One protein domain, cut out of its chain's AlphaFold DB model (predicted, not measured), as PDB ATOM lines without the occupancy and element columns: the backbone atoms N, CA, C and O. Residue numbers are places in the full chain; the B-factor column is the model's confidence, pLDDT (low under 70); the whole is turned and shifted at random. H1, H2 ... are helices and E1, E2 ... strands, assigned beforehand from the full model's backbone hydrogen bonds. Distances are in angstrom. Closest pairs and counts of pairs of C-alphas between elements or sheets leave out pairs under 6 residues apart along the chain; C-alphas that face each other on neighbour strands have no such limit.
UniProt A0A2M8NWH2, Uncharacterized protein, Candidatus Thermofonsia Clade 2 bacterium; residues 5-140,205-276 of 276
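What this domain is: This is residues 5 to 140 and 205 to 276 of the 276 residues of an uncharacterized protein of Candidatus Thermofonsia Clade 2 bacterium (UniProt A0A2M8NWH2). A twisted sheet of nine strands curls round H1, with the longer H6 over the same face and the short H5 on the opposite face. At one end, the hairpin of E3 and E4 extends E2 and E5 beyond the sheet, and H4 packs on the edge strand E1. The printed part has 208 residues, in the mixed class of helices and strands, with seven named helices and eleven named strands in the order H1 H2 E1 E2 E3 E4 E5 E6 H3 H4 E7 E8 H5 E9 H6 H7 E10 E11. The large sheet is branched at E7 and has parallel and antiparallel pairs. The whole is compact, with a radius of gyration of the C-alphas of 16.6 A and spans of 46 by 36 by 34 A.

Where its parts are: H1, residues 5 to 13, begins at C-alpha 5 (-17.279, -7.059, -46.537). H2 is residues 17 to 20, E1 34 to 37, E2 45 to 47, E3 49 to 52, E4 55 to 58, E5 61 to 67, E6 83 to 85, H3 86 to 89 and H4 96 to 103. E7, residues 113 to 124, spans 35.5 A from first to last C-alpha, and E8, 127 to 134, spans 22.8 A. H5 is residues 135 to 138, E9 224 to 230, H6 234 to 247 with 20.2 A, H7 250 to 253 and E10 257 to 263. E11, residues 267 to 275, spans 25.5 A and ends at C-alpha 275 (-8.151, -21.350, -42.176).

How they stand to each other: Within hydrogen-bond range are N 35 and O 46, 2.8 A, in the antiparallel hairpin E1 and E2; N 62 and O 45, 2.9 A, in antiparallel E2 and E5; and N 63 and O 117, 2.9 A, in parallel E5 and E7. E5 lies on one side of E7, and E6 and E8 on the other side, both antiparallel to E7: N 84 and O 114 are 3.0 A apart, N 120 and O 131 2.8 A. E8 and E9 are parallel, N 132 and O 226 at 2.8 A; E9 and E11 are antiparallel, N 227 and O 272 at 2.9 A; E10 and E11 form a hairpin, N 261 and O 269 at 2.9 A. In the separate hairpin E3 and E4, N 50 and O 57 are 2.9 A apart. H1 touches H6, which touches it with residues 243 to 247 alone, at a steep tilt of 60 degrees, the same way; the closest C-alphas, of His 6 and Ala 247, are 5.1 A apart. H6 is over E11 at a height over the sheet of 9.3 A. H5 is on the sheet at a height of 4.2 A, only just above the sheet's level. H2, H4 and, only just, with 5 pairs of C-alphas within 10 A, H3 graze the sheet; H7 is not on it. Every O i to N i+4 pair is within hydrogen-bond range in H1, H4 and H6; H2, H3, H5 and H7 are too short for one.

The domain as a whole: The C-alphas farthest apart, of Ser 54 and Asp 125, are 48.7 A apart. Residues 141 to 204 are not printed, and C-alphas 140 and 205 are 11.1 A apart across the cut. The links H2 to E1 and E5 to E6 are long. The mean pLDDT of the printed part is 92.8, with residues 40 and 93 under 70.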
ATOM      1  N   TYR A   5     -16.727  -5.712 -46.713       97.38
ATOM      2  CA  TYR A   5     -17.279  -7.059 -46.537       97.38
ATOM      3  C   TYR A   5     -17.215  -7.887 -47.825       97.38
ATOM      4  O   TYR A   5     -16.857  -9.061 -47.776       97.38
ATOM      5  N   HIS A   6     -17.493  -7.270 -48.980       97.06
ATOM      6  CA  HIS A   6     -17.324  -7.913 -50.289       97.06
ATOM      7  C   HIS A   6     -15.842  -8.132 -50.597       97.06
ATOM      8  O   HIS A   6     -15.461  -9.182 -51.109       97.06
ATOM      9  N   PHE A   7     -14.991  -7.177 -50.211       97.88
ATOM     10  CA  PHE A   7     -13.544  -7.336 -50.306       97.88
ATOM     11  C   PHE A   7     -13.063  -8.528 -49.467       97.88
ATOM     12  O   PHE A   7     -12.352  -9.389 -49.976       97.88
ATOM     13  N   PHE A   8     -13.509  -8.656 -48.214       98.31
ATOM     14  CA  PHE A   8     -13.171  -9.806 -47.375       98.31
ATOM     15  C   PHE A   8     -13.723 -11.131 -47.928       98.31
ATOM     16  O   PHE A   8     -13.015 -12.137 -47.927       98.31
ATOM     17  N   ALA A   9     -14.948 -11.139 -48.467       97.62
ATOM     18  CA  ALA A   9     -15.517 -12.302 -49.151       97.62
ATOM     19  C   ALA A   9     -14.651 -12.759 -50.341       97.62
ATOM     20  O   ALA A   9     -14.419 -13.961 -50.530       97.62
ATOM     21  N   HIS A  10     -14.117 -11.804 -51.108       97.62
ATOM     22  CA  HIS A  10     -13.158 -12.078 -52.177       97.62
ATOM     23  C   HIS A  10     -11.866 -12.698 -51.637       97.62
ATOM     24  O   HIS A  10     -11.407 -13.712 -52.174       97.62
ATOM     25  N   LEU A  11     -11.322 -12.161 -50.535       98.12
ATOM     26  CA  LEU A  11     -10.139 -12.729 -49.880       98.12
ATOM     27  C   LEU A  11     -10.372 -14.177 -49.433       98.12
ATOM     28  O   LEU A  11      -9.506 -15.013 -49.658       98.12
ATOM     29  N   ILE A  12     -11.532 -14.501 -48.850       97.44
ATOM     30  CA  ILE A  12     -11.875 -15.875 -48.439       97.44
ATOM     31  C   ILE A  12     -11.874 -16.820 -49.643       97.44
ATOM     32  O   ILE A  12     -11.324 -17.921 -49.565       97.44
ATOM     33  N   THR A  13     -12.486 -16.396 -50.747       96.69
ATOM     34  CA  THR A  13     -12.619 -17.209 -51.965       96.69
ATOM     35  C   THR A  13     -11.251 -17.519 -52.583       96.69
ATOM     36  O   THR A  13     -11.031 -18.622 -53.079       96.69
ATOM     37  N   HIS A  14     -10.301 -16.589 -52.462       97.31
ATOM     38  CA  HIS A  14      -8.971 -16.671 -53.075       97.31
ATOM     39  C   HIS A  14      -7.836 -16.889 -52.063       97.31
ATOM     40  O   HIS A  14      -6.663 -16.790 -52.412       97.31
ATOM     41  N   LYS A  15      -8.149 -17.228 -50.808       96.56
ATOM     42  CA  LYS A  15      -7.185 -17.253 -49.693       96.56
ATOM     43  C   LYS A  15      -5.959 -18.143 -49.909       96.56
ATOM     44  O   LYS A  15      -4.887 -17.830 -49.403       96.56
ATOM     45  N   LYS A  16      -6.073 -19.200 -50.720       96.50
ATOM     46  CA  LYS A  16      -4.938 -20.071 -51.073       96.50
ATOM     47  C   LYS A  16      -3.805 -19.310 -51.768       96.50
ATOM     48  O   LYS A  16      -2.650 -19.699 -51.637       96.50
ATOM     49  N   HIS A  17      -4.113 -18.205 -52.454       97.56
ATOM     50  CA  HIS A  17      -3.101 -17.365 -53.090       97.56
ATOM     51  C   HIS A  17      -2.157 -16.705 -52.084       97.56
ATOM     52  O   HIS A  17      -1.002 -16.476 -52.429       97.56
ATOM     53  N   PHE A  18      -2.579 -16.459 -50.835       97.19
ATOM     54  CA  PHE A  18      -1.693 -15.873 -49.822       97.19
ATOM     55  C   PHE A  18      -0.429 -16.705 -49.583       97.19
ATOM     56  O   PHE A  18       0.604 -16.127 -49.248       97.19
ATOM     57  N   ILE A  19      -0.512 -18.023 -49.791       94.19
ATOM     58  CA  ILE A  19       0.592 -18.977 -49.627       94.19
ATOM     59  C   ILE A  19       1.570 -18.900 -50.807       94.19
ATOM     60  O   ILE A  19       2.766 -19.096 -50.630       94.19
ATOM     61  N   THR A  20       1.073 -18.622 -52.014       94.69
ATOM     62  CA  THR A  20       1.868 -18.702 -53.249       94.69
ATOM     63  C   THR A  20       2.478 -17.374 -53.684       94.69
ATOM     64  O   THR A  20       3.446 -17.378 -54.437       94.69
ATOM     65  N   ILE A  21       1.893 -16.244 -53.282       95.69
ATOM     66  CA  ILE A  21       2.350 -14.916 -53.714       95.69
ATOM     67  C   ILE A  21       3.517 -14.413 -52.861       95.69
ATOM     68  O   ILE A  21       3.507 -14.544 -51.632       95.69
ATOM     69  N   GLU A  22       4.490 -13.769 -53.505       93.75
ATOM     70  CA  GLU A  22       5.651 -13.199 -52.819       93.75
ATOM     71  C   GLU A  22       5.262 -11.968 -52.004       93.75
ATOM     72  O   GLU A  22       5.625 -11.892 -50.833       93.75
ATOM     73  N   LYS A  23       4.467 -11.052 -52.571       94.44
ATOM     74  CA  LYS A  23       3.993  -9.839 -51.893       94.44
ATOM     75  C   LYS A  23       2.473  -9.763 -51.887       94.44
ATOM     76  O   LYS A  23       1.809 -10.262 -52.791       94.44
ATOM     77  N   LEU A  24       1.909  -9.072 -50.893       95.38
ATOM     78  CA  LEU A  24       0.467  -8.780 -50.861       95.38
ATOM     79  C   LEU A  24      -0.011  -7.981 -52.080       95.38
ATOM     80  O   LEU A  24      -1.149  -8.153 -52.510       95.38
ATOM     81  N   GLU A  25       0.851  -7.140 -52.653       94.50
ATOM     82  CA  GLU A  25       0.572  -6.401 -53.887       94.50
ATOM     83  C   GLU A  25       0.306  -7.320 -55.085       94.50
ATOM     84  O   GLU A  25      -0.391  -6.898 -56.001       94.50
ATOM     85  N   ASP A  26       0.797  -8.561 -55.070       95.44
ATOM     86  CA  ASP A  26       0.608  -9.543 -56.145       95.44
ATOM     87  C   ASP A  26      -0.682 -10.364 -55.974       95.44
ATOM     88  O   ASP A  26      -0.991 -11.232 -56.795       95.44
ATOM     89  N   PHE A  27      -1.452 -10.129 -54.904       97.06
ATOM     90  CA  PHE A  27      -2.715 -10.830 -54.691       97.06
ATOM     91  C   PHE A  27      -3.699 -10.499 -55.834       97.06
ATOM     92  O   PHE A  27      -3.815  -9.331 -56.232       97.06
ATOM     93  N   PRO A  28      -4.440 -11.496 -56.363       96.69
ATOM     94  CA  PRO A  28      -5.401 -11.285 -57.442       96.69
ATOM     95  C   PRO A  28      -6.679 -10.636 -56.894       96.69
ATOM     96  O   PRO A  28      -7.707 -11.290 -56.729       96.69
ATOM     97  N   PHE A  29      -6.610  -9.355 -56.534       96.75
ATOM     98  CA  PHE A  29      -7.772  -8.611 -56.055       96.75
ATOM     99  C   PHE A  29      -8.842  -8.475 -57.147       96.75
ATOM    100  O   PHE A  29      -8.536  -8.427 -58.337       96.75
ATOM    101  N   ASP A  30     -10.105  -8.402 -56.733       95.75
ATOM    102  CA  ASP A  30     -11.220  -8.173 -57.645       95.75
ATOM    103  C   ASP A  30     -11.225  -6.710 -58.117       95.75
ATOM    104  O   ASP A  30     -11.673  -5.805 -57.410       95.75
ATOM    105  N   GLU A  31     -10.741  -6.484 -59.338       94.00
ATOM    106  CA  GLU A  31     -10.713  -5.171 -59.999       94.00
ATOM    107  C   GLU A  31     -12.123  -4.573 -60.194       94.00
ATOM    108  O   GLU A  31     -12.294  -3.363 -60.385       94.00
ATOM    109  N   SER A  32     -13.181  -5.389 -60.101       93.50
ATOM    110  CA  SER A  32     -14.549  -4.875 -60.098       93.50
ATOM    111  C   SER A  32     -14.874  -4.100 -58.814       93.50
ATOM    112  O   SER A  32     -15.658  -3.153 -58.891       93.50
ATOM    113  N   LEU A  33     -14.215  -4.404 -57.687       94.75
ATOM    114  CA  LEU A  33     -14.377  -3.717 -56.398       94.75
ATOM    115  C   LEU A  33     -13.479  -2.481 -56.247       94.75
ATOM    116  O   LEU A  33     -13.784  -1.609 -55.435       94.75
ATOM    117  N   ILE A  34     -12.371  -2.405 -56.987       95.00
ATOM    118  CA  ILE A  34     -11.303  -1.418 -56.772       95.00
ATOM    119  C   ILE A  34     -11.490  -0.194 -57.668       95.00
ATOM    120  O   ILE A  34     -11.567  -0.301 -58.889       95.00
ATOM    121  N   ALA A  35     -11.534   0.989 -57.056       93.25
ATOM    122  CA  ALA A  35     -11.522   2.265 -57.764       93.25
ATOM    123  C   ALA A  35     -10.099   2.741 -58.075       93.25
ATOM    124  O   ALA A  35      -9.841   3.316 -59.130       93.25
ATOM    125  N   VAL A  36      -9.177   2.531 -57.132       92.75
ATOM    126  CA  VAL A  36      -7.807   3.043 -57.212       92.75
ATOM    127  C   VAL A  36      -6.833   1.983 -56.731       92.75
ATOM    128  O   VAL A  36      -7.032   1.414 -55.660       92.75
ATOM    129  N   ARG A  37      -5.742   1.797 -57.484       91.56
ATOM    130  CA  ARG A  37      -4.557   1.042 -57.056       91.56
ATOM    131  C   ARG A  37      -3.318   1.930 -57.169       91.56
ATOM    132  O   ARG A  37      -2.903   2.315 -58.270       91.56
ATOM    133  N   SER A  38      -2.763   2.348 -56.035       84.69
ATOM    134  CA  SER A  38      -1.643   3.297 -56.015       84.69
ATOM    135  C   SER A  38      -0.297   2.569 -56.147       84.69
ATOM    136  O   SER A  38       0.495   2.965 -57.009       84.69
ATOM    137  N   GLY A  39      -0.096   1.491 -55.374       71.50
ATOM    138  CA  GLY A  39       1.095   0.633 -55.306       71.50
ATOM    139  C   GLY A  39       2.343   1.271 -54.681       71.50
ATOM    140  O   GLY A  39       3.406   0.666 -54.715       71.50
ATOM    141  N   ALA A  40       2.267   2.511 -54.189       69.75
ATOM    142  CA  ALA A  40       3.444   3.223 -53.670       69.75
ATOM    143  C   ALA A  40       3.121   4.324 -52.650       69.75
ATOM    144  O   ALA A  40       3.989   4.728 -51.875       69.75
ATOM    145  N   GLU A  41       1.893   4.842 -52.658       81.56
ATOM    146  CA  GLU A  41       1.453   5.925 -51.782       81.56
ATOM    147  C   GLU A  41       0.207   5.480 -51.029       81.56
ATOM    148  O   GLU A  41      -0.687   4.886 -51.623       81.56
ATOM    149  N   PHE A  42       0.110   5.800 -49.739       86.81
ATOM    150  CA  PHE A  42      -1.118   5.508 -49.007       86.81
ATOM    151  C   PHE A  42      -2.310   6.240 -49.661       86.81
ATOM    152  O   PHE A  42      -2.198   7.444 -49.923       86.81
ATOM    153  N   PRO A  43      -3.472   5.583 -49.806       92.31
ATOM    154  CA  PRO A  43      -3.704   4.149 -49.605       92.31
ATOM    155  C   PRO A  43      -3.306   3.321 -50.835       92.31
ATOM    156  O   PRO A  43      -3.449   3.784 -51.968       92.31
ATOM    157  N   ASP A  44      -2.892   2.071 -50.621       94.38
ATOM    158  CA  ASP A  44      -2.603   1.131 -51.714       94.38
ATOM    159  C   ASP A  44      -3.832   0.833 -52.579       94.38
ATOM    160  O   ASP A  44      -3.729   0.759 -53.809       94.38
ATOM    161  N   ILE A  45      -4.995   0.678 -51.939       95.75
ATOM    162  CA  ILE A  45      -6.273   0.360 -52.578       95.75
ATOM    163  C   ILE A  45      -7.370   1.297 -52.055       95.75
ATOM    164  O   ILE A  45      -7.474   1.563 -50.857       95.75
ATOM    165  N   VAL A  46      -8.235   1.752 -52.962       95.25
ATOM    166  CA  VAL A  46      -9.511   2.408 -52.634       95.25
ATOM    167  C   VAL A  46     -10.641   1.605 -53.263       95.25
ATOM    168  O   VAL A  46     -10.588   1.324 -54.463       95.25
ATOM    169  N   LEU A  47     -11.663   1.247 -52.486       95.50
ATOM    170  CA  LEU A  47     -12.849   0.567 -53.016       95.50
ATOM    171  C   LEU A  47     -13.783   1.546 -53.744       95.50
ATOM    172  O   LEU A  47     -13.858   2.721 -53.387       95.50
ATOM    173  N   LYS A  48     -14.510   1.058 -54.755       94.00
ATOM    174  CA  LYS A  48     -15.530   1.836 -55.478       94.00
ATOM    175  C   LYS A  48     -16.665   2.258 -54.566       94.00
ATOM    176  O   LYS A  48     -17.010   1.542 -53.626       94.00
ATOM    177  N   LEU A  49     -17.279   3.392 -54.885       91.50
ATOM    178  CA  LEU A  49     -18.518   3.821 -54.248       91.50
ATOM    179  C   LEU A  49     -19.718   3.123 -54.894       91.50
ATOM    180  O   LEU A  49     -19.818   3.001 -56.114       91.50
ATOM    181  N   ALA A  50     -20.657   2.672 -54.067       86.69
ATOM    182  CA  ALA A  50     -21.950   2.167 -54.510       86.69
ATOM    183  C   ALA A  50     -23.071   2.953 -53.813       86.69
ATOM    184  O   ALA A  50     -23.105   2.976 -52.582       86.69
ATOM    185  N   PRO A  51     -24.008   3.567 -54.555       83.75
ATOM    186  CA  PRO A  51     -25.194   4.171 -53.955       83.75
ATOM    187  C   PRO A  51     -26.029   3.114 -53.219       83.75
ATOM    188  O   PRO A  51     -26.318   2.052 -53.773       83.75
ATOM    189  N   ILE A  52     -26.441   3.407 -51.984       82.75
ATOM    190  CA  ILE A  52     -27.375   2.588 -51.202       82.75
ATOM    191  C   ILE A  52     -28.401   3.503 -50.538       82.75
ATOM    192  O   ILE A  52     -28.074   4.253 -49.619       82.75
ATOM    193  N   GLY A  53     -29.663   3.404 -50.965       80.94
ATOM    194  CA  GLY A  53     -30.737   4.247 -50.439       80.94
ATOM    195  C   GLY A  53     -30.404   5.730 -50.618       80.94
ATOM    196  O   GLY A  53     -30.201   6.183 -51.741       80.94
ATOM    197  N   SER A  54     -30.330   6.473 -49.511       77.12
ATOM    198  CA  SER A  54     -29.929   7.887 -49.487       77.12
ATOM    199  C   SER A  54     -28.431   8.117 -49.232       77.12
ATOM    200  O   SER A  54     -28.024   9.262 -49.052       77.12
ATOM    201  N   GLY A  55     -27.620   7.060 -49.147       83.50
ATOM    202  CA  GLY A  55     -26.191   7.129 -48.835       83.50
ATOM    203  C   GLY A  55     -25.333   6.290 -49.780       83.50
ATOM    204  O   GLY A  55     -25.738   5.957 -50.893       83.50
ATOM    205  N   PHE A  56     -24.134   5.939 -49.316       84.81
ATOM    206  CA  PHE A  56     -23.151   5.167 -50.075       84.81
ATOM    207  C   PHE A  56     -22.572   4.035 -49.224       84.81
ATOM    208  O   PHE A  56     -22.391   4.192 -48.017       84.81
ATOM    209  N   SER A  57     -22.243   2.915 -49.863       86.75
ATOM    210  CA  SER A  57     -21.274   1.945 -49.353       86.75
ATOM    211  C   SER A  57     -19.992   2.002 -50.169       86.75
ATOM    212  O   SER A  57     -19.964   2.570 -51.264       86.75
ATOM    213  N   GLY A  58     -18.948   1.353 -49.666       91.75
ATOM    214  CA  GLY A  58     -17.678   1.312 -50.364       91.75
ATOM    215  C   GLY A  58     -16.799   2.503 -49.996       91.75
ATOM    216  O   GLY A  58     -16.989   3.159 -48.969       91.75
ATOM    217  N   GLY A  59     -15.835   2.805 -50.863       93.62
ATOM    218  CA  GLY A  59     -14.912   3.920 -50.669       93.62
ATOM    219  C   GLY A  59     -13.783   3.654 -49.675       93.62
ATOM    220  O   GLY A  59     -12.885   4.489 -49.576       93.62
ATOM    221  N   GLU A  60     -13.792   2.537 -48.947       96.44
ATOM    222  CA  GLU A  60     -12.814   2.252 -47.902       96.44
ATOM    223  C   GLU A  60     -11.378   2.277 -48.443       96.44
ATOM    224  O   GLU A  60     -11.095   1.855 -49.568       96.44
ATOM    225  N   PHE A  61     -10.469   2.787 -47.615       97.06
ATOM    226  CA  PHE A  61      -9.036   2.799 -47.869       97.06
ATOM    227  C   PHE A  61      -8.411   1.536 -47.303       97.06
ATOM    228  O   PHE A  61      -8.668   1.188 -46.153       97.06
ATOM    229  N   ILE A  62      -7.576   0.868 -48.088       97.56
ATOM    230  CA  ILE A  62      -6.877  -0.340 -47.665       97.56
ATOM    231  C   ILE A  62      -5.387  -0.137 -47.914       97.56
ATOM    232  O   ILE A  62      -4.965   0.169 -49.027       97.56
ATOM    233  N   GLU A  63      -4.602  -0.315 -46.861       96.81
ATOM    234  CA  GLU A  63      -3.142  -0.322 -46.899       96.81
ATOM    235  C   GLU A  63      -2.639  -1.760 -46.745       96.81
ATOM    236  O   GLU A  63      -3.110  -2.509 -45.883       96.81
ATOM    237  N   LEU A  64      -1.662  -2.143 -47.556       96.06
ATOM    238  CA  LEU A  64      -1.039  -3.456 -47.526       96.06
ATOM    239  C   LEU A  64       0.202  -3.409 -46.626       96.06
ATOM    240  O   LEU A  64       1.041  -2.509 -46.704       96.06
ATOM    241  N   LYS A  65       0.329  -4.388 -45.728       94.94
ATOM    242  CA  LYS A  65       1.493  -4.530 -44.847       94.94
ATOM    243  C   LYS A  65       1.955  -5.971 -44.852       94.94
ATOM    244  O   LYS A  65       1.227  -6.862 -44.437       94.94
ATOM    245  N   ASP A  66       3.184  -6.188 -45.284       94.06
ATOM    246  CA  ASP A  66       3.775  -7.517 -45.371       94.06
ATOM    247  C   ASP A  66       5.038  -7.577 -44.512       94.06
ATOM    248  O   ASP A  66       5.811  -6.615 -44.471       94.06
ATOM    249  N   SER A  67       5.238  -8.678 -43.790       93.00
ATOM    250  CA  SER A  67       6.372  -8.834 -42.881       93.00
ATOM    251  C   SER A  67       6.923 -10.258 -42.856       93.00
ATOM    252  O   SER A  67       6.184 -11.244 -42.778       93.00
ATOM    253  N   LYS A  68       8.259 -10.353 -42.826       89.06
ATOM    254  CA  LYS A  68       9.010 -11.581 -42.527       89.06
ATOM    255  C   LYS A  68       9.062 -11.788 -41.007       89.06
ATOM    256  O   LYS A  68      10.105 -11.650 -40.374       89.06
ATOM    257  N   GLY A  69       7.899 -12.019 -40.416       92.31
ATOM    258  CA  GLY A  69       7.708 -12.316 -39.002       92.31
ATOM    259  C   GLY A  69       6.275 -12.038 -38.566       92.31
ATOM    260  O   GLY A  69       5.455 -11.528 -39.329       92.31
ATOM    261  N   TYR A  70       5.967 -12.304 -37.298       94.19
ATOM    262  CA  TYR A  70       4.731 -11.819 -36.666       94.19
ATOM    263  C   TYR A  70       4.927 -10.412 -36.100       94.19
ATOM    264  O   TYR A  70       4.686 -10.151 -34.923       94.19
ATOM    265  N   SER A  71       5.386  -9.503 -36.956       91.19
ATOM    266  CA  SER A  71       5.500  -8.065 -36.712       91.19
ATOM    267  C   SER A  71       4.725  -7.304 -37.785       91.19
ATOM    268  O   SER A  71       4.495  -7.825 -38.874       91.19
ATOM    269  N   ILE A  72       4.319  -6.071 -37.489       91.88
ATOM    270  CA  ILE A  72       3.720  -5.182 -38.488       91.88
ATOM    271  C   ILE A  72       4.827  -4.287 -39.040       91.88
ATOM    272  O   ILE A  72       5.591  -3.712 -38.266       91.88
ATOM    273  N   ALA A  73       4.903  -4.156 -40.364       86.88
ATOM    274  CA  ALA A  73       5.767  -3.167 -40.996       86.88
ATOM    275  C   ALA A  73       5.389  -1.738 -40.557       86.88
ATOM    276  O   ALA A  73       4.219  -1.440 -40.311       86.88
ATOM    277  N   SER A  74       6.374  -0.845 -40.469       85.50
ATOM    278  CA  SER A  74       6.167   0.515 -39.968       85.50
ATOM    279  C   SER A  74       5.176   1.326 -40.819       85.50
ATOM    280  O   SER A  74       5.055   1.170 -42.043       85.50
ATOM    281  N   PHE A  75       4.462   2.240 -40.166       87.56
ATOM    282  CA  PHE A  75       3.539   3.166 -40.812       87.56
ATOM    283  C   PHE A  75       4.311   4.411 -41.273       87.56
ATOM    284  O   PHE A  75       4.381   5.431 -40.582       87.56
ATOM    285  N   ASN A  76       4.949   4.297 -42.441       77.94
ATOM    286  CA  ASN A  76       5.864   5.322 -42.966       77.94
ATOM    287  C   ASN A  76       5.159   6.479 -43.688       77.94
ATOM    288  O   ASN A  76       5.709   7.578 -43.774       77.94
ATOM    289  N   SER A  77       3.970   6.223 -44.236       72.94
ATOM    290  CA  SER A  77       3.260   7.168 -45.105       72.94
ATOM    291  C   SER A  77       2.217   7.987 -44.349       72.94
ATOM    292  O   SER A  77       2.022   9.162 -44.648       72.94
ATOM    293  N   THR A  78       1.551   7.387 -43.359       81.50
ATOM    294  CA  THR A  78       0.503   8.032 -42.561       81.50
ATOM    295  C   THR A  78       0.469   7.454 -41.148       81.50
ATOM    296  O   THR A  78       0.753   6.278 -40.951       81.50
ATOM    297  N   ILE A  79       0.101   8.274 -40.159       89.19
ATOM    298  CA  ILE A  79      -0.231   7.787 -38.811       89.19
ATOM    299  C   ILE A  79      -1.530   6.977 -38.925       89.19
ATOM    300  O   ILE A  79      -2.472   7.474 -39.565       89.19
ATOM    301  N   PRO A  80      -1.603   5.756 -38.371       92.50
ATOM    302  CA  PRO A  80      -2.777   4.922 -38.530       92.50
ATOM    303  C   PRO A  80      -3.981   5.504 -37.791       92.50
ATOM    304  O   PRO A  80      -3.876   5.928 -36.644       92.50
ATOM    305  N   THR A  81      -5.116   5.547 -38.484       94.56
ATOM    306  CA  THR A  81      -6.408   6.013 -37.962       94.56
ATOM    307  C   THR A  81      -7.516   5.122 -38.497       94.56
ATOM    308  O   THR A  81      -7.339   4.501 -39.542       94.56
ATOM    309  N   GLY A  82      -8.658   5.049 -37.818       96.12
ATOM    310  CA  GLY A  82      -9.846   4.339 -38.292       96.12
ATOM    311  C   GLY A  82     -10.532   5.041 -39.456       96.12
ATOM    312  O   GLY A  82     -11.136   4.386 -40.298       96.12
ATOM    313  N   GLN A  83     -10.410   6.366 -39.541       96.38
ATOM    314  CA  GLN A  83     -11.019   7.164 -40.600       96.38
ATOM    315  C   GLN A  83     -10.052   8.219 -41.122       96.38
ATOM    316  O   GLN A  83      -9.192   8.711 -40.383       96.38
ATOM    317  N   LYS A  84     -10.187   8.580 -42.401       94.31
ATOM    318  CA  LYS A  84      -9.462   9.703 -43.010       94.31
ATOM    319  C   LYS A  84     -10.333  10.458 -44.002       94.31
ATOM    320  O   LYS A  84     -11.177   9.877 -44.683       94.31
ATOM    321  N   ALA A  85     -10.082  11.760 -44.101       92.62
ATOM    322  CA  ALA A  85     -10.678  12.592 -45.131       92.62
ATOM    323  C   ALA A  85     -10.008  12.321 -46.481       92.62
ATOM    324  O   ALA A  85      -8.784  12.411 -46.587       92.62
ATOM    325  N   ILE A  86     -10.798  12.041 -47.520       91.00
ATOM    326  CA  ILE A  86     -10.253  11.817 -48.865       91.00
ATOM    327  C   ILE A  86      -9.583  13.067 -49.432       91.00
ATOM    328  O   ILE A  86      -8.614  12.949 -50.173       91.00
ATOM    329  N   ALA A  87     -10.042  14.260 -49.039       89.38
ATOM    330  CA  ALA A  87      -9.495  15.533 -49.504       89.38
ATOM    331  C   ALA A  87      -7.967  15.625 -49.334       89.38
ATOM    332  O   ALA A  87      -7.293  16.090 -50.248       89.38
ATOM    333  N   LEU A  88      -7.421  15.070 -48.241       84.94
ATOM    334  CA  LEU A  88      -5.977  15.031 -47.963       84.94
ATOM    335  C   LEU A  88      -5.168  14.299 -49.047       84.94
ATOM    336  O   LEU A  88      -3.964  14.503 -49.171       84.94
ATOM    337  N   PHE A  89      -5.827  13.442 -49.826       85.81
ATOM    338  CA  PHE A  89      -5.225  12.631 -50.879       85.81
ATOM    339  C   PHE A  89      -5.583  13.106 -52.286       85.81
ATOM    340  O   PHE A  89      -5.203  12.445 -53.246       85.81
ATOM    341  N   LEU A  90      -6.301  14.224 -52.436       85.00
ATOM    342  CA  LEU A  90      -6.700  14.790 -53.737       85.00
ATOM    343  C   LEU A  90      -5.973  16.102 -54.072       85.00
ATOM    344  O   LEU A  90      -6.138  16.651 -55.169       85.00
ATOM    345  N   GLU A  91      -5.170  16.601 -53.134       78.62
ATOM    346  CA  GLU A  91      -4.380  17.817 -53.280       78.62
ATOM    347  C   GLU A  91      -3.248  17.650 -54.313       78.62
ATOM    348  O   GLU A  91      -2.790  16.546 -54.619       78.62
ATOM    349  N   GLY A  92      -2.790  18.778 -54.868       71.38
ATOM    350  CA  GLY A  92      -1.710  18.831 -55.858       71.38
ATOM    351  C   GLY A  92      -2.178  18.911 -57.317       71.38
ATOM    352  O   GLY A  92      -3.319  18.605 -57.669       71.38
ATOM    353  N   LYS A  93      -1.282  19.373 -58.202       64.56
ATOM    354  CA  LYS A  93      -1.583  19.544 -59.638       64.56
ATOM    355  C   LYS A  93      -1.719  18.207 -60.366       64.56
ATOM    356  O   LYS A  93      -2.613  18.065 -61.189       64.56
ATOM    357  N   THR A  94      -0.888  17.233 -60.018       73.44
ATOM    358  CA  THR A  94      -0.906  15.859 -60.536       73.44
ATOM    359  C   THR A  94      -1.228  14.919 -59.385       73.44
ATOM    360  O   THR A  94      -0.495  14.923 -58.397       73.44
ATOM    361  N   ASN A  95      -2.310  14.147 -59.487       83.75
ATOM    362  CA  ASN A  95      -2.744  13.278 -58.401       83.75
ATOM    363  C   ASN A  95      -3.378  11.995 -58.957       83.75
ATOM    364  O   ASN A  95      -4.489  12.011 -59.486       83.75
ATOM    365  N   LYS A  96      -2.664  10.872 -58.809       86.12
ATOM    366  CA  LYS A  96      -3.041   9.568 -59.374       86.12
ATOM    367  C   LYS A  96      -4.373   9.039 -58.825       86.12
ATOM    368  O   LYS A  96      -5.072   8.317 -59.538       86.12
ATOM    369  N   ILE A  97      -4.717   9.375 -57.582       88.06
ATOM    370  CA  ILE A  97      -5.970   8.964 -56.934       88.06
ATOM    371  C   ILE A  97      -7.129   9.753 -57.537       88.06
ATOM    372  O   ILE A  97      -8.071   9.156 -58.054       88.06
ATOM    373  N   ARG A  98      -7.017  11.087 -57.566       88.88
ATOM    374  CA  ARG A  98      -8.012  11.975 -58.182       88.88
ATOM    375  C   ARG A  98      -8.269  11.612 -59.641       88.88
ATOM    376  O   ARG A  98      -9.418  11.525 -60.058       88.88
ATOM    377  N   ASP A  99      -7.213  11.364 -60.409       88.12
ATOM    378  CA  ASP A  99      -7.336  11.056 -61.833       88.12
ATOM    379  C   ASP A  99      -8.037   9.708 -62.076       88.12
ATOM    380  O   ASP A  99      -8.791   9.580 -63.040       88.12
ATOM    381  N   GLN A 100      -7.826   8.704 -61.216       90.19
ATOM    382  CA  GLN A 100      -8.527   7.416 -61.306       90.19
ATOM    383  C   GLN A 100     -10.003   7.530 -60.907       90.19
ATOM    384  O   GLN A 100     -10.859   7.034 -61.636       90.19
ATOM    385  N   LEU A 101     -10.314   8.244 -59.822       89.94
ATOM    386  CA  LEU A 101     -11.699   8.477 -59.393       89.94
ATOM    387  C   LEU A 101     -12.496   9.268 -60.441       89.94
ATOM    388  O   LEU A 101     -13.596   8.866 -60.815       89.94
ATOM    389  N   ASN A 102     -11.903  10.329 -61.001       88.38
ATOM    390  CA  ASN A 102     -12.533  11.128 -62.054       88.38
ATOM    391  C   ASN A 102     -12.826  10.303 -63.315       88.38
ATOM    392  O   ASN A 102     -13.876  10.477 -63.929       88.38
ATOM    393  N   LYS A 103     -11.928   9.385 -63.703       89.06
ATOM    394  CA  LYS A 103     -12.152   8.472 -64.842       89.06
ATOM    395  C   LYS A 103     -13.330   7.527 -64.622       89.06
ATOM    396  O   LYS A 103     -13.957   7.119 -65.594       89.06
ATOM    397  N   LEU A 104     -13.622   7.189 -63.369       87.25
ATOM    398  CA  LEU A 104     -14.775   6.375 -62.985       87.25
ATOM    399  C   LEU A 104     -16.066   7.196 -62.850       87.25
ATOM    400  O   LEU A 104     -17.128   6.616 -62.652       87.25
ATOM    401  N   GLY A 105     -15.990   8.528 -62.963       84.62
ATOM    402  CA  GLY A 105     -17.122   9.419 -62.715       84.62
ATOM    403  C   GLY A 105     -17.554   9.454 -61.246       84.62
ATOM    404  O   GLY A 105     -18.675   9.864 -60.958       84.62
ATOM    405  N   GLU A 106     -16.695   9.010 -60.321       84.44
ATOM    406  CA  GLU A 106     -16.990   9.056 -58.891       84.44
ATOM    407  C   GLU A 106     -16.787  10.474 -58.357       84.44
ATOM    408  O   GLU A 106     -15.684  11.025 -58.409       84.44
ATOM    409  N   ASP A 107     -17.836  11.051 -57.772       82.50
ATOM    410  CA  ASP A 107     -17.694  12.278 -57.001       82.50
ATOM    411  C   ASP A 107     -17.151  11.944 -55.606       82.50
ATOM    412  O   ASP A 107     -17.868  11.538 -54.689       82.50
ATOM    413  N   SER A 108     -15.842  12.136 -55.446       75.25
ATOM    414  CA  SER A 108     -15.136  11.894 -54.187       75.25
ATOM    415  C   SER A 108     -15.707  12.662 -52.983       75.25
ATOM    416  O   SER A 108     -15.507  12.221 -51.849       75.25
ATOM    417  N   HIS A 109     -16.444  13.757 -53.204       78.88
ATOM    418  CA  HIS A 109     -17.055  14.563 -52.146       78.88
ATOM    419  C   HIS A 109     -18.354  13.969 -51.593       78.88
ATOM    420  O   HIS A 109     -18.793  14.386 -50.523       78.88
ATOM    421  N   GLN A 110     -18.940  12.972 -52.262       84.50
ATOM    422  CA  GLN A 110     -20.137  12.271 -51.784       84.50
ATOM    423  C   GLN A 110     -19.878  11.452 -50.514       84.50
ATOM    424  O   GLN A 110     -20.774  11.286 -49.688       84.50
ATOM    425  N   LEU A 111     -18.642  10.973 -50.340       87.81
ATOM    426  CA  LEU A 111     -18.182  10.307 -49.124       87.81
ATOM    427  C   LEU A 111     -16.824  10.892 -48.698       87.81
ATOM    428  O   LEU A 111     -15.769  10.325 -49.016       87.81
ATOM    429  N   PRO A 112     -16.834  12.053 -48.009       90.69
ATOM    430  CA  PRO A 112     -15.623  12.819 -47.732       90.69
ATOM    431  C   PRO A 112     -14.748  12.180 -46.650       90.69
ATOM    432  O   PRO A 112     -13.530  12.341 -46.689       90.69
ATOM    433  N   ILE A 113     -15.349  11.448 -45.707       94.25
ATOM    434  CA  ILE A 113     -14.657  10.689 -44.660       94.25
ATOM    435  C   ILE A 113     -14.829   9.205 -44.950       94.25
ATOM    436  O   ILE A 113     -15.952   8.729 -45.113       94.25
ATOM    437  N   ARG A 114     -13.716   8.473 -45.013       94.88
ATOM    438  CA  ARG A 114     -13.703   7.058 -45.390       94.88
ATOM    439  C   ARG A 114     -13.032   6.216 -44.316       94.88
ATOM    440  O   ARG A 114     -12.094   6.683 -43.666       94.88
ATOM    441  N   GLN A 115     -13.523   4.989 -44.132       97.06
ATOM    442  CA  GLN A 115     -12.909   4.033 -43.211       97.06
ATOM    443  C   GLN A 115     -11.561   3.566 -43.764       97.06
ATOM    444  O   GLN A 115     -11.389   3.449 -44.980       97.06
ATOM    445  N   VAL A 116     -10.627   3.276 -42.868       97.88
ATOM    446  CA  VAL A 116      -9.291   2.781 -43.197       97.88
ATOM    447  C   VAL A 116      -9.136   1.367 -42.671       97.88
ATOM    448  O   VAL A 116      -9.492   1.067 -41.533       97.88
ATOM    449  N   PHE A 117      -8.553   0.509 -43.491       98.44
ATOM    450  CA  PHE A 117      -8.231  -0.865 -43.171       98.44
ATOM    451  C   PHE A 117      -6.777  -1.165 -43.516       98.44
ATOM    452  O   PHE A 117      -6.178  -0.557 -44.402       98.44
ATOM    453  N   TYR A 118      -6.222  -2.145 -42.818       98.00
ATOM    454  CA  TYR A 118      -4.883  -2.656 -43.046       98.00
ATOM    455  C   TYR A 118      -4.989  -4.143 -43.351       98.00
ATOM    456  O   TYR A 118      -5.460  -4.903 -42.506       98.00
ATOM    457  N   LEU A 119      -4.570  -4.561 -44.545       98.25
ATOM    458  CA  LEU A 119      -4.375  -5.971 -44.857       98.25
ATOM    459  C   LEU A 119      -2.940  -6.333 -44.486       98.25
ATOM    460  O   LEU A 119      -1.994  -6.000 -45.195       98.25
ATOM    461  N   ILE A 120      -2.795  -6.978 -43.336       98.00
ATOM    462  CA  ILE A 120      -1.511  -7.319 -42.737       98.00
ATOM    463  C   ILE A 120      -1.255  -8.805 -42.942       98.00
ATOM    464  O   ILE A 120      -2.066  -9.630 -42.527       98.00
ATOM    465  N   ARG A 121      -0.108  -9.157 -43.518       97.75
ATOM    466  CA  ARG A 121       0.390 -10.529 -43.597       97.75
ATOM    467  C   ARG A 121       1.707 -10.639 -42.845       97.75
ATOM    468  O   ARG A 121       2.637  -9.873 -43.080       97.75
ATOM    469  N   GLY A 122       1.772 -11.605 -41.939       97.12
ATOM    470  CA  GLY A 122       3.001 -12.002 -41.267       97.12
ATOM    471  C   GLY A 122       3.306 -13.467 -41.515       97.12
ATOM    472  O   GLY A 122       2.414 -14.315 -41.444       97.12
ATOM    473  N   GLN A 123       4.573 -13.758 -41.782       94.62
ATOM    474  CA  GLN A 123       5.080 -15.115 -41.977       94.62
ATOM    475  C   GLN A 123       6.142 -15.418 -40.927       94.62
ATOM    476  O   GLN A 123       7.137 -14.704 -40.828       94.62
ATOM    477  N   LYS A 124       5.933 -16.461 -40.126       93.50
ATOM    478  CA  LYS A 124       6.898 -16.922 -39.133       93.50
ATOM    479  C   LYS A 124       7.066 -18.423 -39.297       93.50
ATOM    480  O   LYS A 124       6.099 -19.162 -39.143       93.50
ATOM    481  N   ASP A 125       8.293 -18.846 -39.582       91.12
ATOM    482  CA  ASP A 125       8.606 -20.233 -39.922       91.12
ATOM    483  C   ASP A 125       7.727 -20.696 -41.104       91.12
ATOM    484  O   ASP A 125       7.669 -20.006 -42.122       91.12
ATOM    485  N   GLU A 126       7.014 -21.816 -40.977       91.88
ATOM    486  CA  GLU A 126       6.064 -22.306 -41.992       91.88
ATOM    487  C   GLU A 126       4.641 -21.740 -41.820       91.88
ATOM    488  O   GLU A 126       3.750 -22.034 -42.616       91.88
ATOM    489  N   ASN A 127       4.411 -20.920 -40.789       96.00
ATOM    490  CA  ASN A 127       3.084 -20.444 -40.424       96.00
ATOM    491  C   ASN A 127       2.805 -19.029 -40.934       96.00
ATOM    492  O   ASN A 127       3.622 -18.110 -40.825       96.00
ATOM    493  N   MET A 128       1.570 -18.810 -41.381       96.56
ATOM    494  CA  MET A 128       1.114 -17.521 -41.897       96.56
ATOM    495  C   MET A 128      -0.096 -16.989 -41.136       96.56
ATOM    496  O   MET A 128      -1.051 -17.713 -40.882       96.56
ATOM    497  N   LYS A 129      -0.097 -15.694 -40.825       97.88
ATOM    498  CA  LYS A 129      -1.292 -14.982 -40.362       97.88
ATOM    499  C   LYS A 129      -1.602 -13.845 -41.311       97.88
ATOM    500  O   LYS A 129      -0.725 -13.031 -41.598       97.88
ATOM    501  N   VAL A 130      -2.846 -13.788 -41.766       98.56
ATOM    502  CA  VAL A 130      -3.374 -12.679 -42.554       98.56
ATOM    503  C   VAL A 130      -4.510 -12.040 -41.769       98.56
ATOM    504  O   VAL A 130      -5.446 -12.722 -41.353       98.56
ATOM    505  N   CYS A 131      -4.439 -10.733 -41.561       98.69
ATOM    506  CA  CYS A 131      -5.439  -9.969 -40.834       98.69
ATOM    507  C   CYS A 131      -5.842  -8.751 -41.662       98.69
ATOM    508  O   CYS A 131      -5.021  -7.870 -41.900       98.69
ATOM    509  N   LEU A 132      -7.105  -8.681 -42.067       98.81
ATOM    510  CA  LEU A 132      -7.747  -7.445 -42.491       98.81
ATOM    511  C   LEU A 132      -8.276  -6.750 -41.234       98.81
ATOM    512  O   LEU A 132      -9.145  -7.284 -40.550       98.81
ATOM    513  N   VAL A 133      -7.718  -5.596 -40.889       98.50
ATOM    514  CA  VAL A 133      -7.949  -4.954 -39.587       98.50
ATOM    515  C   VAL A 133      -8.431  -3.535 -39.789       98.50
ATOM    516  O   VAL A 133      -7.817  -2.776 -40.536       98.50
ATOM    517  N   HIS A 134      -9.518  -3.164 -39.115       98.50
ATOM    518  CA  HIS A 134      -9.969  -1.778 -39.099       98.50
ATOM    519  C   HIS A 134      -8.932  -0.871 -38.425       98.50
ATOM    520  O   HIS A 134      -8.384  -1.209 -37.376       98.50
ATOM    521  N   GLY A 135      -8.686   0.307 -38.993       97.25
ATOM    522  CA  GLY A 135      -7.632   1.215 -38.551       97.25
ATOM    523  C   GLY A 135      -7.801   1.735 -37.126       97.25
ATOM    524  O   GLY A 135      -6.804   2.080 -36.492       97.25
ATOM    525  N   SER A 136      -9.023   1.695 -36.578       96.44
ATOM    526  CA  SER A 136      -9.237   2.021 -35.167       96.44
ATOM    527  C   SER A 136      -8.430   1.106 -34.253       96.44
ATOM    528  O   SER A 136      -7.983   1.566 -33.220       96.44
ATOM    529  N   PHE A 137      -8.124  -0.138 -34.639       97.00
ATOM    530  CA  PHE A 137      -7.285  -1.039 -33.839       97.00
ATOM    531  C   PHE A 137      -5.952  -0.401 -33.403       97.00
ATOM    532  O   PHE A 137      -5.476  -0.665 -32.303       97.00
ATOM    533  N   PHE A 138      -5.387   0.490 -34.224       96.25
ATOM    534  CA  PHE A 138      -4.147   1.219 -33.929       96.25
ATOM    535  C   PHE A 138      -4.377   2.628 -33.358       96.25
ATOM    536  O   PHE A 138      -3.470   3.203 -32.757       96.25
ATOM    537  N   GLU A 139      -5.571   3.191 -33.534       94.56
ATOM    538  CA  GLU A 139      -5.937   4.538 -33.095       94.56
ATOM    539  C   GLU A 139      -6.515   4.507 -31.677       94.56
ATOM    540  O   GLU A 139      -7.726   4.456 -31.469       94.56
ATOM    541  N   THR A 140      -5.632   4.504 -30.678       92.88
ATOM    542  CA  THR A 140      -6.024   4.493 -29.255       92.88
ATOM    543  C   THR A 140      -6.189   5.895 -28.666       92.88
ATOM    544  O   THR A 140      -6.811   6.062 -27.623       92.88
ATOM    545  N   ALA A 205       3.591  -0.127 -34.602       91.56
ATOM    546  CA  ALA A 205       2.666  -0.793 -33.705       91.56
ATOM    547  C   ALA A 205       3.434  -1.358 -32.504       91.56
ATOM    548  O   ALA A 205       4.359  -2.158 -32.655       91.56
ATOM    549  N   LYS A 206       3.009  -0.993 -31.291       93.06
ATOM    550  CA  LYS A 206       3.472  -1.665 -30.070       93.06
ATOM    551  C   LYS A 206       3.084  -3.145 -30.124       93.06
ATOM    552  O   LYS A 206       2.067  -3.496 -30.718       93.06
ATOM    553  N   ALA A 207       3.821  -4.006 -29.421       92.31
ATOM    554  CA  ALA A 207       3.521  -5.441 -29.354       92.31
ATOM    555  C   ALA A 207       2.059  -5.732 -28.953       92.31
ATOM    556  O   ALA A 207       1.428  -6.603 -29.545       92.31
ATOM    557  N   VAL A 208       1.513  -4.951 -28.014       93.38
ATOM    558  CA  VAL A 208       0.110  -5.022 -27.560       93.38
ATOM    559  C   VAL A 208      -0.912  -4.681 -28.645       93.38
ATOM    560  O   VAL A 208      -2.039  -5.149 -28.577       93.38
ATOM    561  N   ALA A 209      -0.526  -3.894 -29.648       93.88
ATOM    562  CA  ALA A 209      -1.357  -3.490 -30.779       93.88
ATOM    563  C   ALA A 209      -0.994  -4.272 -32.053       93.88
ATOM    564  O   ALA A 209      -1.299  -3.839 -33.157       93.88
ATOM    565  N   ASN A 210      -0.318  -5.418 -31.926       96.44
ATOM    566  CA  ASN A 210       0.013  -6.285 -33.050       96.44
ATOM    567  C   ASN A 210      -0.931  -7.502 -33.076       96.44
ATOM    568  O   ASN A 210      -0.743  -8.405 -32.260       96.44
ATOM    569  N   PRO A 211      -1.895  -7.587 -34.017       96.75
ATOM    570  CA  PRO A 211      -2.873  -8.671 -34.065       96.75
ATOM    571  C   PRO A 211      -2.249 -10.022 -34.451       96.75
ATOM    572  O   PRO A 211      -2.886 -11.058 -34.300       96.75
ATOM    573  N   LEU A 212      -0.998 -10.043 -34.924       96.94
ATOM    574  CA  LEU A 212      -0.260 -11.273 -35.222       96.94
ATOM    575  C   LEU A 212       0.379 -11.884 -33.962       96.94
ATOM    576  O   LEU A 212       0.783 -13.051 -33.965       96.94
ATOM    577  N   ASN A 213       0.499 -11.103 -32.882       95.31
ATOM    578  CA  ASN A 213       1.216 -11.496 -31.678       95.31
ATOM    579  C   ASN A 213       0.402 -12.484 -30.832       95.31
ATOM    580  O   ASN A 213      -0.545 -12.100 -30.146       95.31
ATOM    581  N   ILE A 214       0.833 -13.746 -30.822       93.50
ATOM    582  CA  ILE A 214       0.176 -14.839 -30.094       93.50
ATOM    583  C   ILE A 214       0.100 -14.610 -28.576       93.50
ATOM    584  O   ILE A 214      -0.838 -15.073 -27.938       93.50
ATOM    585  N   ASN A 215       1.038 -13.858 -27.993       93.88
ATOM    586  CA  ASN A 215       1.040 -13.598 -26.552       93.88
ATOM    587  C   ASN A 215      -0.063 -12.611 -26.144       93.88
ATOM    588  O   ASN A 215      -0.519 -12.643 -25.005       93.88
ATOM    589  N   HIS A 216      -0.486 -11.730 -27.057       95.06
ATOM    590  CA  HIS A 216      -1.569 -10.774 -26.810       95.06
ATOM    591  C   HIS A 216      -2.907 -11.239 -27.390       95.06
ATOM    592  O   HIS A 216      -3.948 -10.966 -26.799       95.06
ATOM    593  N   TYR A 217      -2.883 -11.973 -28.505       97.00
ATOM    594  CA  TYR A 217      -4.071 -12.452 -29.209       97.00
ATOM    595  C   TYR A 217      -3.969 -13.956 -29.512       97.00
ATOM    596  O   TYR A 217      -3.874 -14.349 -30.676       97.00
ATOM    597  N   PRO A 218      -3.986 -14.827 -28.482       96.19
ATOM    598  CA  PRO A 218      -3.784 -16.269 -28.650       96.19
ATOM    599  C   PRO A 218      -4.901 -16.963 -29.440       96.19
ATOM    600  O   PRO A 218      -4.696 -18.044 -29.983       96.19
ATOM    601  N   THR A 219      -6.088 -16.354 -29.509       97.50
ATOM    602  CA  THR A 219      -7.238 -16.877 -30.260       97.50
ATOM    603  C   THR A 219      -7.107 -16.688 -31.772       97.50
ATOM    604  O   THR A 219      -7.732 -17.441 -32.521       97.50
ATOM    605  N   ILE A 220      -6.279 -15.736 -32.222       97.81
ATOM    606  CA  ILE A 220      -5.932 -15.561 -33.635       97.81
ATOM    607  C   ILE A 220      -4.887 -16.619 -33.993       97.81
ATOM    608  O   ILE A 220      -3.704 -16.499 -33.651       97.81
ATOM    609  N   GLY A 221      -5.345 -17.676 -34.660       96.94
ATOM    610  CA  GLY A 221      -4.561 -18.876 -34.933       96.94
ATOM    611  C   GLY A 221      -3.547 -18.706 -36.062       96.94
ATOM    612  O   GLY A 221      -3.672 -17.827 -36.912       96.94
ATOM    613  N   ASP A 222      -2.545 -19.576 -36.093       97.50
ATOM    614  CA  ASP A 222      -1.640 -19.715 -37.237       97.50
ATOM    615  C   ASP A 222      -2.385 -20.314 -38.444       97.50
ATOM    616  O   ASP A 222      -3.338 -21.078 -38.288       97.50
ATOM    617  N   ASN A 223      -1.935 -19.979 -39.653       97.94
ATOM    618  CA  ASN A 223      -2.513 -20.395 -40.938       97.94
ATOM    619  C   ASN A 223      -3.974 -19.968 -41.101       97.94
ATOM    620  O   ASN A 223      -4.840 -20.750 -41.502       97.94
ATOM    621  N   THR A 224      -4.248 -18.704 -40.773       98.31
ATOM    622  CA  THR A 224      -5.594 -18.128 -40.821       98.31
ATOM    623  C   THR A 224      -5.655 -16.789 -41.549       98.31
ATOM    624  O   THR A 224      -4.696 -16.013 -41.574       98.31
ATOM    625  N   LEU A 225      -6.826 -16.528 -42.127       98.75
ATOM    626  CA  LEU A 225      -7.289 -15.229 -42.590       98.75
ATOM    627  C   LEU A 225      -8.329 -14.703 -41.593       98.75
ATOM    628  O   LEU A 225      -9.295 -15.399 -41.276       98.75
ATOM    629  N   ASN A 226      -8.135 -13.473 -41.131       98.81
ATOM    630  CA  ASN A 226      -8.920 -12.847 -40.073       98.81
ATOM    631  C   ASN A 226      -9.483 -11.512 -40.541       98.81
ATOM    632  O   ASN A 226      -8.763 -10.731 -41.164       98.81
ATOM    633  N   PHE A 227     -10.726 -11.219 -40.177       98.81
ATOM    634  CA  PHE A 227     -11.307  -9.885 -40.283       98.81
ATOM    635  C   PHE A 227     -11.599  -9.342 -38.892       98.81
ATOM    636  O   PHE A 227     -12.394  -9.935 -38.166       98.81
ATOM    637  N   ILE A 228     -10.933  -8.250 -38.519       98.69
ATOM    638  CA  ILE A 228     -10.969  -7.673 -37.172       98.69
ATOM    639  C   ILE A 228     -11.666  -6.312 -37.227       98.69
ATOM    640  O   ILE A 228     -11.170  -5.376 -37.861       98.69
ATOM    641  N   LEU A 229     -12.810  -6.209 -36.549       98.44
ATOM    642  CA  LEU A 229     -13.702  -5.047 -36.576       98.44
ATOM    643  C   LEU A 229     -14.016  -4.558 -35.155       98.44
ATOM    644  O   LEU A 229     -14.159  -5.391 -34.259       98.44
ATOM    645  N   PRO A 230     -14.111  -3.236 -34.918       97.00
ATOM    646  CA  PRO A 230     -14.460  -2.702 -33.603       97.00
ATOM    647  C   PRO A 230     -15.861  -3.164 -33.197       97.00
ATOM    648  O   PRO A 230     -16.786  -3.141 -34.001       97.00
ATOM    649  N   CYS A 231     -16.028  -3.585 -31.948       94.94
ATOM    650  CA  CYS A 231     -17.288  -4.134 -31.462       94.94
ATOM    651  C   CYS A 231     -17.488  -3.774 -29.989       94.94
ATOM    652  O   CYS A 231     -17.252  -4.585 -29.100       94.94
ATOM    653  N   HIS A 232     -17.923  -2.544 -29.720       87.94
ATOM    654  CA  HIS A 232     -18.087  -2.054 -28.347       87.94
ATOM    655  C   HIS A 232     -19.369  -2.550 -27.652       87.94
ATOM    656  O   HIS A 232     -19.510  -2.369 -26.446       87.94
ATOM    657  N   HIS A 233     -20.304  -3.145 -28.399       89.44
ATOM    658  CA  HIS A 233     -21.578  -3.666 -27.899       89.44
ATOM    659  C   HIS A 233     -22.156  -4.723 -28.855       89.44
ATOM    660  O   HIS A 233     -21.794  -4.778 -30.030       89.44
ATOM    661  N   ASP A 234     -23.095  -5.531 -28.362       91.25
ATOM    662  CA  ASP A 234     -23.673  -6.675 -29.086       91.25
ATOM    663  C   ASP A 234     -24.350  -6.282 -30.411       91.25
ATOM    664  O   ASP A 234     -24.282  -7.020 -31.394       91.25
ATOM    665  N   GLU A 235     -24.958  -5.094 -30.483       94.00
ATOM    666  CA  GLU A 235     -25.577  -4.614 -31.727       94.00
ATOM    667  C   GLU A 235     -24.543  -4.374 -32.840       94.00
ATOM    668  O   GLU A 235     -24.841  -4.617 -34.009       94.00
ATOM    669  N   ALA A 236     -23.319  -3.947 -32.497       93.81
ATOM    670  CA  ALA A 236     -22.243  -3.772 -33.472       93.81
ATOM    671  C   ALA A 236     -21.791  -5.129 -34.036       93.81
ATOM    672  O   ALA A 236     -21.613  -5.277 -35.245       93.81
ATOM    673  N   GLU A 237     -21.692  -6.150 -33.181       95.44
ATOM    674  CA  GLU A 237     -21.403  -7.521 -33.613       95.44
ATOM    675  C   GLU A 237     -22.469  -8.049 -34.575       95.44
ATOM    676  O   GLU A 237     -22.150  -8.580 -35.646       95.44
ATOM    677  N   LEU A 238     -23.744  -7.888 -34.210       96.25
ATOM    678  CA  LEU A 238     -24.868  -8.324 -35.031       96.25
ATOM    679  C   LEU A 238     -24.897  -7.585 -36.374       96.25
ATOM    680  O   LEU A 238     -25.170  -8.194 -37.413       96.25
ATOM    681  N   HIS A 239     -24.569  -6.293 -36.372       95.75
ATOM    682  CA  HIS A 239     -24.453  -5.491 -37.581       95.75
ATOM    683  C   HIS A 239     -23.368  -6.036 -38.523       95.75
ATOM    684  O   HIS A 239     -23.662  -6.337 -39.682       95.75
ATOM    685  N   HIS A 240     -22.147  -6.258 -38.026       96.94
ATOM    686  CA  HIS A 240     -21.054  -6.841 -38.812       96.94
ATOM    687  C   HIS A 240     -21.393  -8.239 -39.336       96.94
ATOM    688  O   HIS A 240     -21.151  -8.547 -40.504       96.94
ATOM    689  N   THR A 241     -22.017  -9.060 -38.494       97.12
ATOM    690  CA  THR A 241     -22.485 -10.403 -38.852       97.12
ATOM    691  C   THR A 241     -23.483 -10.347 -40.011       97.12
ATOM    692  O   THR A 241     -23.364 -11.100 -40.976       97.12
ATOM    693  N   THR A 242     -24.448  -9.429 -39.948       96.12
ATOM    694  CA  THR A 242     -25.478  -9.255 -40.982       96.12
ATOM    695  C   THR A 242     -24.870  -8.805 -42.310       96.12
ATOM    696  O   THR A 242     -25.225  -9.340 -43.361       96.12
ATOM    697  N   LEU A 243     -23.920  -7.866 -42.271       95.31
ATOM    698  CA  LEU A 243     -23.231  -7.379 -43.467       95.31
ATOM    699  C   LEU A 243     -22.312  -8.430 -44.101       95.31
ATOM    700  O   LEU A 243     -22.210  -8.489 -45.323       95.31
ATOM    701  N   LEU A 244     -21.668  -9.291 -43.308       95.81
ATOM    702  CA  LEU A 244     -20.903 -10.412 -43.860       95.81
ATOM    703  C   LEU A 244     -21.805 -11.446 -44.528       95.81
ATOM    704  O   LEU A 244     -21.501 -11.870 -45.639       95.81
ATOM    705  N   LYS A 245     -22.920 -11.818 -43.886       96.12
ATOM    706  CA  LYS A 245     -23.891 -12.764 -44.460       96.12
ATOM    707  C   LYS A 245     -24.474 -12.273 -45.782       96.12
ATOM    708  O   LYS A 245     -24.740 -13.084 -46.657       96.12
ATOM    709  N   SER A 246     -24.672 -10.965 -45.944       94.12
ATOM    710  CA  SER A 246     -25.166 -10.409 -47.209       94.12
ATOM    711  C   SER A 246     -24.090 -10.311 -48.297       94.12
ATOM    712  O   SER A 246     -24.431 -10.284 -49.477       94.12
ATOM    713  N   ALA A 247     -22.809 -10.276 -47.920       94.50
ATOM    714  CA  ALA A 247     -21.690 -10.110 -48.845       94.50
ATOM    715  C   ALA A 247     -21.100 -11.430 -49.378       94.50
ATOM    716  O   ALA A 247     -20.289 -11.389 -50.304       94.50
ATOM    717  N   MET A 248     -21.455 -12.591 -48.812       94.69
ATOM    718  CA  MET A 248     -20.906 -13.884 -49.239       94.69
ATOM    719  C   MET A 248     -21.925 -15.030 -49.194       94.69
ATOM    720  O   MET A 248     -22.889 -14.958 -48.436       94.69
ATOM    721  N   PRO A 249     -21.706 -16.116 -49.963       93.38
ATOM    722  CA  PRO A 249     -22.541 -17.313 -49.880       93.38
ATOM    723  C   PRO A 249     -22.570 -17.910 -48.468       93.38
ATOM    724  O   PRO A 249     -21.550 -17.907 -47.772       93.38
ATOM    725  N   GLN A 250     -23.710 -18.492 -48.086       92.75
ATOM    726  CA  GLN A 250     -23.921 -19.075 -46.755       92.75
ATOM    727  C   GLN A 250     -22.845 -20.115 -46.393       92.75
ATOM    728  O   GLN A 250     -22.270 -20.039 -45.312       92.75
ATOM    729  N   ASP A 251     -22.472 -20.992 -47.331       92.81
ATOM    730  CA  ASP A 251     -21.434 -22.013 -47.122       92.81
ATOM    731  C   ASP A 251     -20.058 -21.421 -46.763       92.81
ATOM    732  O   ASP A 251     -19.277 -22.035 -46.035       92.81
ATOM    733  N   ASN A 252     -19.729 -20.228 -47.274       93.06
ATOM    734  CA  ASN A 252     -18.494 -19.537 -46.901       93.06
ATOM    735  C   ASN A 252     -18.608 -18.928 -45.504       93.06
ATOM    736  O   ASN A 252     -17.648 -19.004 -44.736       93.06
ATOM    737  N   PHE A 253     -19.770 -18.359 -45.176       96.12
ATOM    738  CA  PHE A 253     -20.034 -17.771 -43.867       96.12
ATOM    739  C   PHE A 253     -19.999 -18.826 -42.752       96.12
ATOM    740  O   PHE A 253     -19.358 -18.611 -41.727       96.12
ATOM    741  N   ASP A 254     -20.600 -19.997 -42.966       95.62
ATOM    742  CA  ASP A 254     -20.681 -21.073 -41.966       95.62
ATOM    743  C   ASP A 254     -19.312 -21.669 -41.597       95.62
ATOM    744  O   ASP A 254     -19.150 -22.311 -40.559       95.62
ATOM    745  N   ARG A 255     -18.291 -21.438 -42.431       95.62
ATOM    746  CA  ARG A 255     -16.901 -21.844 -42.168       95.62
ATOM    747  C   ARG A 255     -16.135 -20.840 -41.309       95.62
ATOM    748  O   ARG A 255     -14.998 -21.132 -40.925       95.62
ATOM    749  N   LEU A 256     -16.705 -19.664 -41.050       97.69
ATOM    750  CA  LEU A 256     -16.082 -18.638 -40.228       97.69
ATOM    751  C   LEU A 256     -16.227 -18.996 -38.750       97.69
ATOM    752  O   LEU A 256     -17.318 -19.246 -38.245       97.69
ATOM    753  N   LYS A 257     -15.109 -18.961 -38.027       98.25
ATOM    754  CA  LYS A 257     -15.122 -18.895 -36.567       98.25
ATOM    755  C   LYS A 257     -15.298 -17.438 -36.164       98.25
ATOM    756  O   LYS A 257     -14.511 -16.597 -36.594       98.25
ATOM    757  N   GLN A 258     -16.293 -17.164 -35.331       97.94
ATOM    758  CA  GLN A 258     -16.569 -15.836 -34.790       97.94
ATOM    759  C   GLN A 258     -16.255 -15.810 -33.294       97.94
ATOM    760  O   GLN A 258     -16.679 -16.696 -32.555       97.94
ATOM    761  N   PHE A 259     -15.487 -14.817 -32.855       97.88
ATOM    762  CA  PHE A 259     -15.169 -14.603 -31.442       97.88
ATOM    763  C   PHE A 259     -14.780 -13.147 -31.179       97.88
ATOM    764  O   PHE A 259     -14.430 -12.410 -32.101       97.88
ATOM    765  N   ARG A 260     -14.804 -12.736 -29.908       97.31
ATOM    766  CA  ARG A 260     -14.321 -11.419 -29.479       97.31
ATOM    767  C   ARG A 260     -12.880 -11.474 -28.990       97.31
ATOM    768  O   ARG A 260     -12.441 -12.466 -28.408       97.31
ATOM    769  N   ILE A 261     -12.167 -10.374 -29.185       97.38
ATOM    770  CA  ILE A 261     -10.876 -10.089 -28.557       97.38
ATOM    771  C   ILE A 261     -10.948  -8.738 -27.846       97.38
ATOM    772  O   ILE A 261     -11.645  -7.828 -28.290       97.38
ATOM    773  N   LYS A 262     -10.196  -8.591 -26.754       96.25
ATOM    774  CA  LYS A 262     -10.082  -7.331 -26.017       96.25
ATOM    775  C   LYS A 262      -8.738  -6.679 -26.320       96.25
ATOM    776  O   LYS A 262      -7.701  -7.165 -25.874       96.25
ATOM    777  N   HIS A 263      -8.758  -5.580 -27.066       95.88
ATOM    778  CA  HIS A 263      -7.580  -4.754 -27.291       95.88
ATOM    779  C   HIS A 263      -7.183  -4.065 -25.973       95.88
ATOM    780  O   HIS A 263      -8.022  -3.375 -25.382       95.88
ATOM    781  N   PRO A 264      -5.921  -4.176 -25.509       93.12
ATOM    782  CA  PRO A 264      -5.506  -3.647 -24.206       93.12
ATOM    783  C   PRO A 264      -5.749  -2.146 -24.010       93.12
ATOM    784  O   PRO A 264      -5.868  -1.690 -22.878       93.12
ATOM    785  N   LEU A 265      -5.820  -1.387 -25.108       92.25
ATOM    786  CA  LEU A 265      -5.941   0.071 -25.104       92.25
ATOM    787  C   LEU A 265      -7.164   0.604 -25.872       92.25
ATOM    788  O   LEU A 265      -7.292   1.814 -25.990       92.25
ATOM    789  N   ASN A 266      -8.011  -0.257 -26.460       90.00
ATOM    790  CA  ASN A 266      -9.069   0.208 -27.379       90.00
ATOM    791  C   ASN A 266     -10.386  -0.591 -27.336       90.00
ATOM    792  O   ASN A 266     -11.151  -0.612 -28.297       90.00
ATOM    793  N   GLY A 267     -10.650  -1.278 -26.223       93.25
ATOM    794  CA  GLY A 267     -11.908  -2.000 -26.025       93.25
ATOM    795  C   GLY A 267     -12.006  -3.309 -26.811       93.25
ATOM    796  O   GLY A 267     -11.006  -3.985 -27.043       93.25
ATOM    797  N   GLU A 268     -13.229  -3.711 -27.148       96.62
ATOM    798  CA  GLU A 268     -13.523  -5.003 -27.771       96.62
ATOM    799  C   GLU A 268     -13.593  -4.930 -29.301       96.62
ATOM    800  O   GLU A 268     -14.034  -3.940 -29.889       96.62
ATOM    801  N   PHE A 269     -13.163  -6.017 -29.938       98.12
ATOM    802  CA  PHE A 269     -13.224  -6.238 -31.378       98.12
ATOM    803  C   PHE A 269     -13.821  -7.617 -31.649       98.12
ATOM    804  O   PHE A 269     -13.529  -8.575 -30.932       98.12
ATOM    805  N   VAL A 270     -14.617  -7.728 -32.709       98.44
ATOM    806  CA  VAL A 270     -15.066  -9.013 -33.247       98.44
ATOM    807  C   VAL A 270     -14.079  -9.487 -34.309       98.44
ATOM    808  O   VAL A 270     -13.572  -8.695 -35.108       98.44
ATOM    809  N   VAL A 271     -13.797 -10.788 -34.303       98.69
ATOM    810  CA  VAL A 271     -12.931 -11.458 -35.268       98.69
ATOM    811  C   VAL A 271     -13.729 -12.511 -36.019       98.69
ATOM    812  O   VAL A 271     -14.338 -13.385 -35.403       98.69
ATOM    813  N   PHE A 272     -13.667 -12.457 -37.348       98.62
ATOM    814  CA  PHE A 272     -14.129 -13.521 -38.235       98.62
ATOM    815  C   PHE A 272     -12.914 -14.224 -38.834       98.62
ATOM    816  O   PHE A 272     -12.174 -13.631 -39.619       98.62
ATOM    817  N   GLN A 273     -12.690 -15.475 -38.444       98.75
ATOM    818  CA  GLN A 273     -11.492 -16.239 -38.777       98.75
ATOM    819  C   GLN A 273     -11.820 -17.438 -39.667       98.75
ATOM    820  O   GLN A 273     -12.741 -18.204 -39.383       98.75
ATOM    821  N   VAL A 274     -10.994 -17.675 -40.686       98.31
ATOM    822  CA  VAL A 274     -11.019 -18.894 -41.502       98.31
ATOM    823  C   VAL A 274      -9.604 -19.426 -41.714       98.31
ATOM    824  O   VAL A 274      -8.661 -18.651 -41.826       98.31
ATOM    825  N   SER A 275      -9.436 -20.744 -41.796       97.75
ATOM    826  CA  SER A 275      -8.151 -21.350 -42.176       97.75
ATOM    827  C   SER A 275      -7.778 -21.001 -43.620       97.75
ATOM    828  O   SER A 275      -8.678 -20.955 -44.472       97.75
ATOM    829  N   LEU A 276      -6.486 -20.767 -43.877       94.94
ATOM    830  CA  LEU A 276      -5.907 -20.569 -45.214       94.94
ATOM    831  C   LEU A 276      -5.943 -21.859 -46.045       94.94
ATOM    832  O   LEU A 276      -5.745 -22.948 -45.465       94.94
TER     833      LEU A 276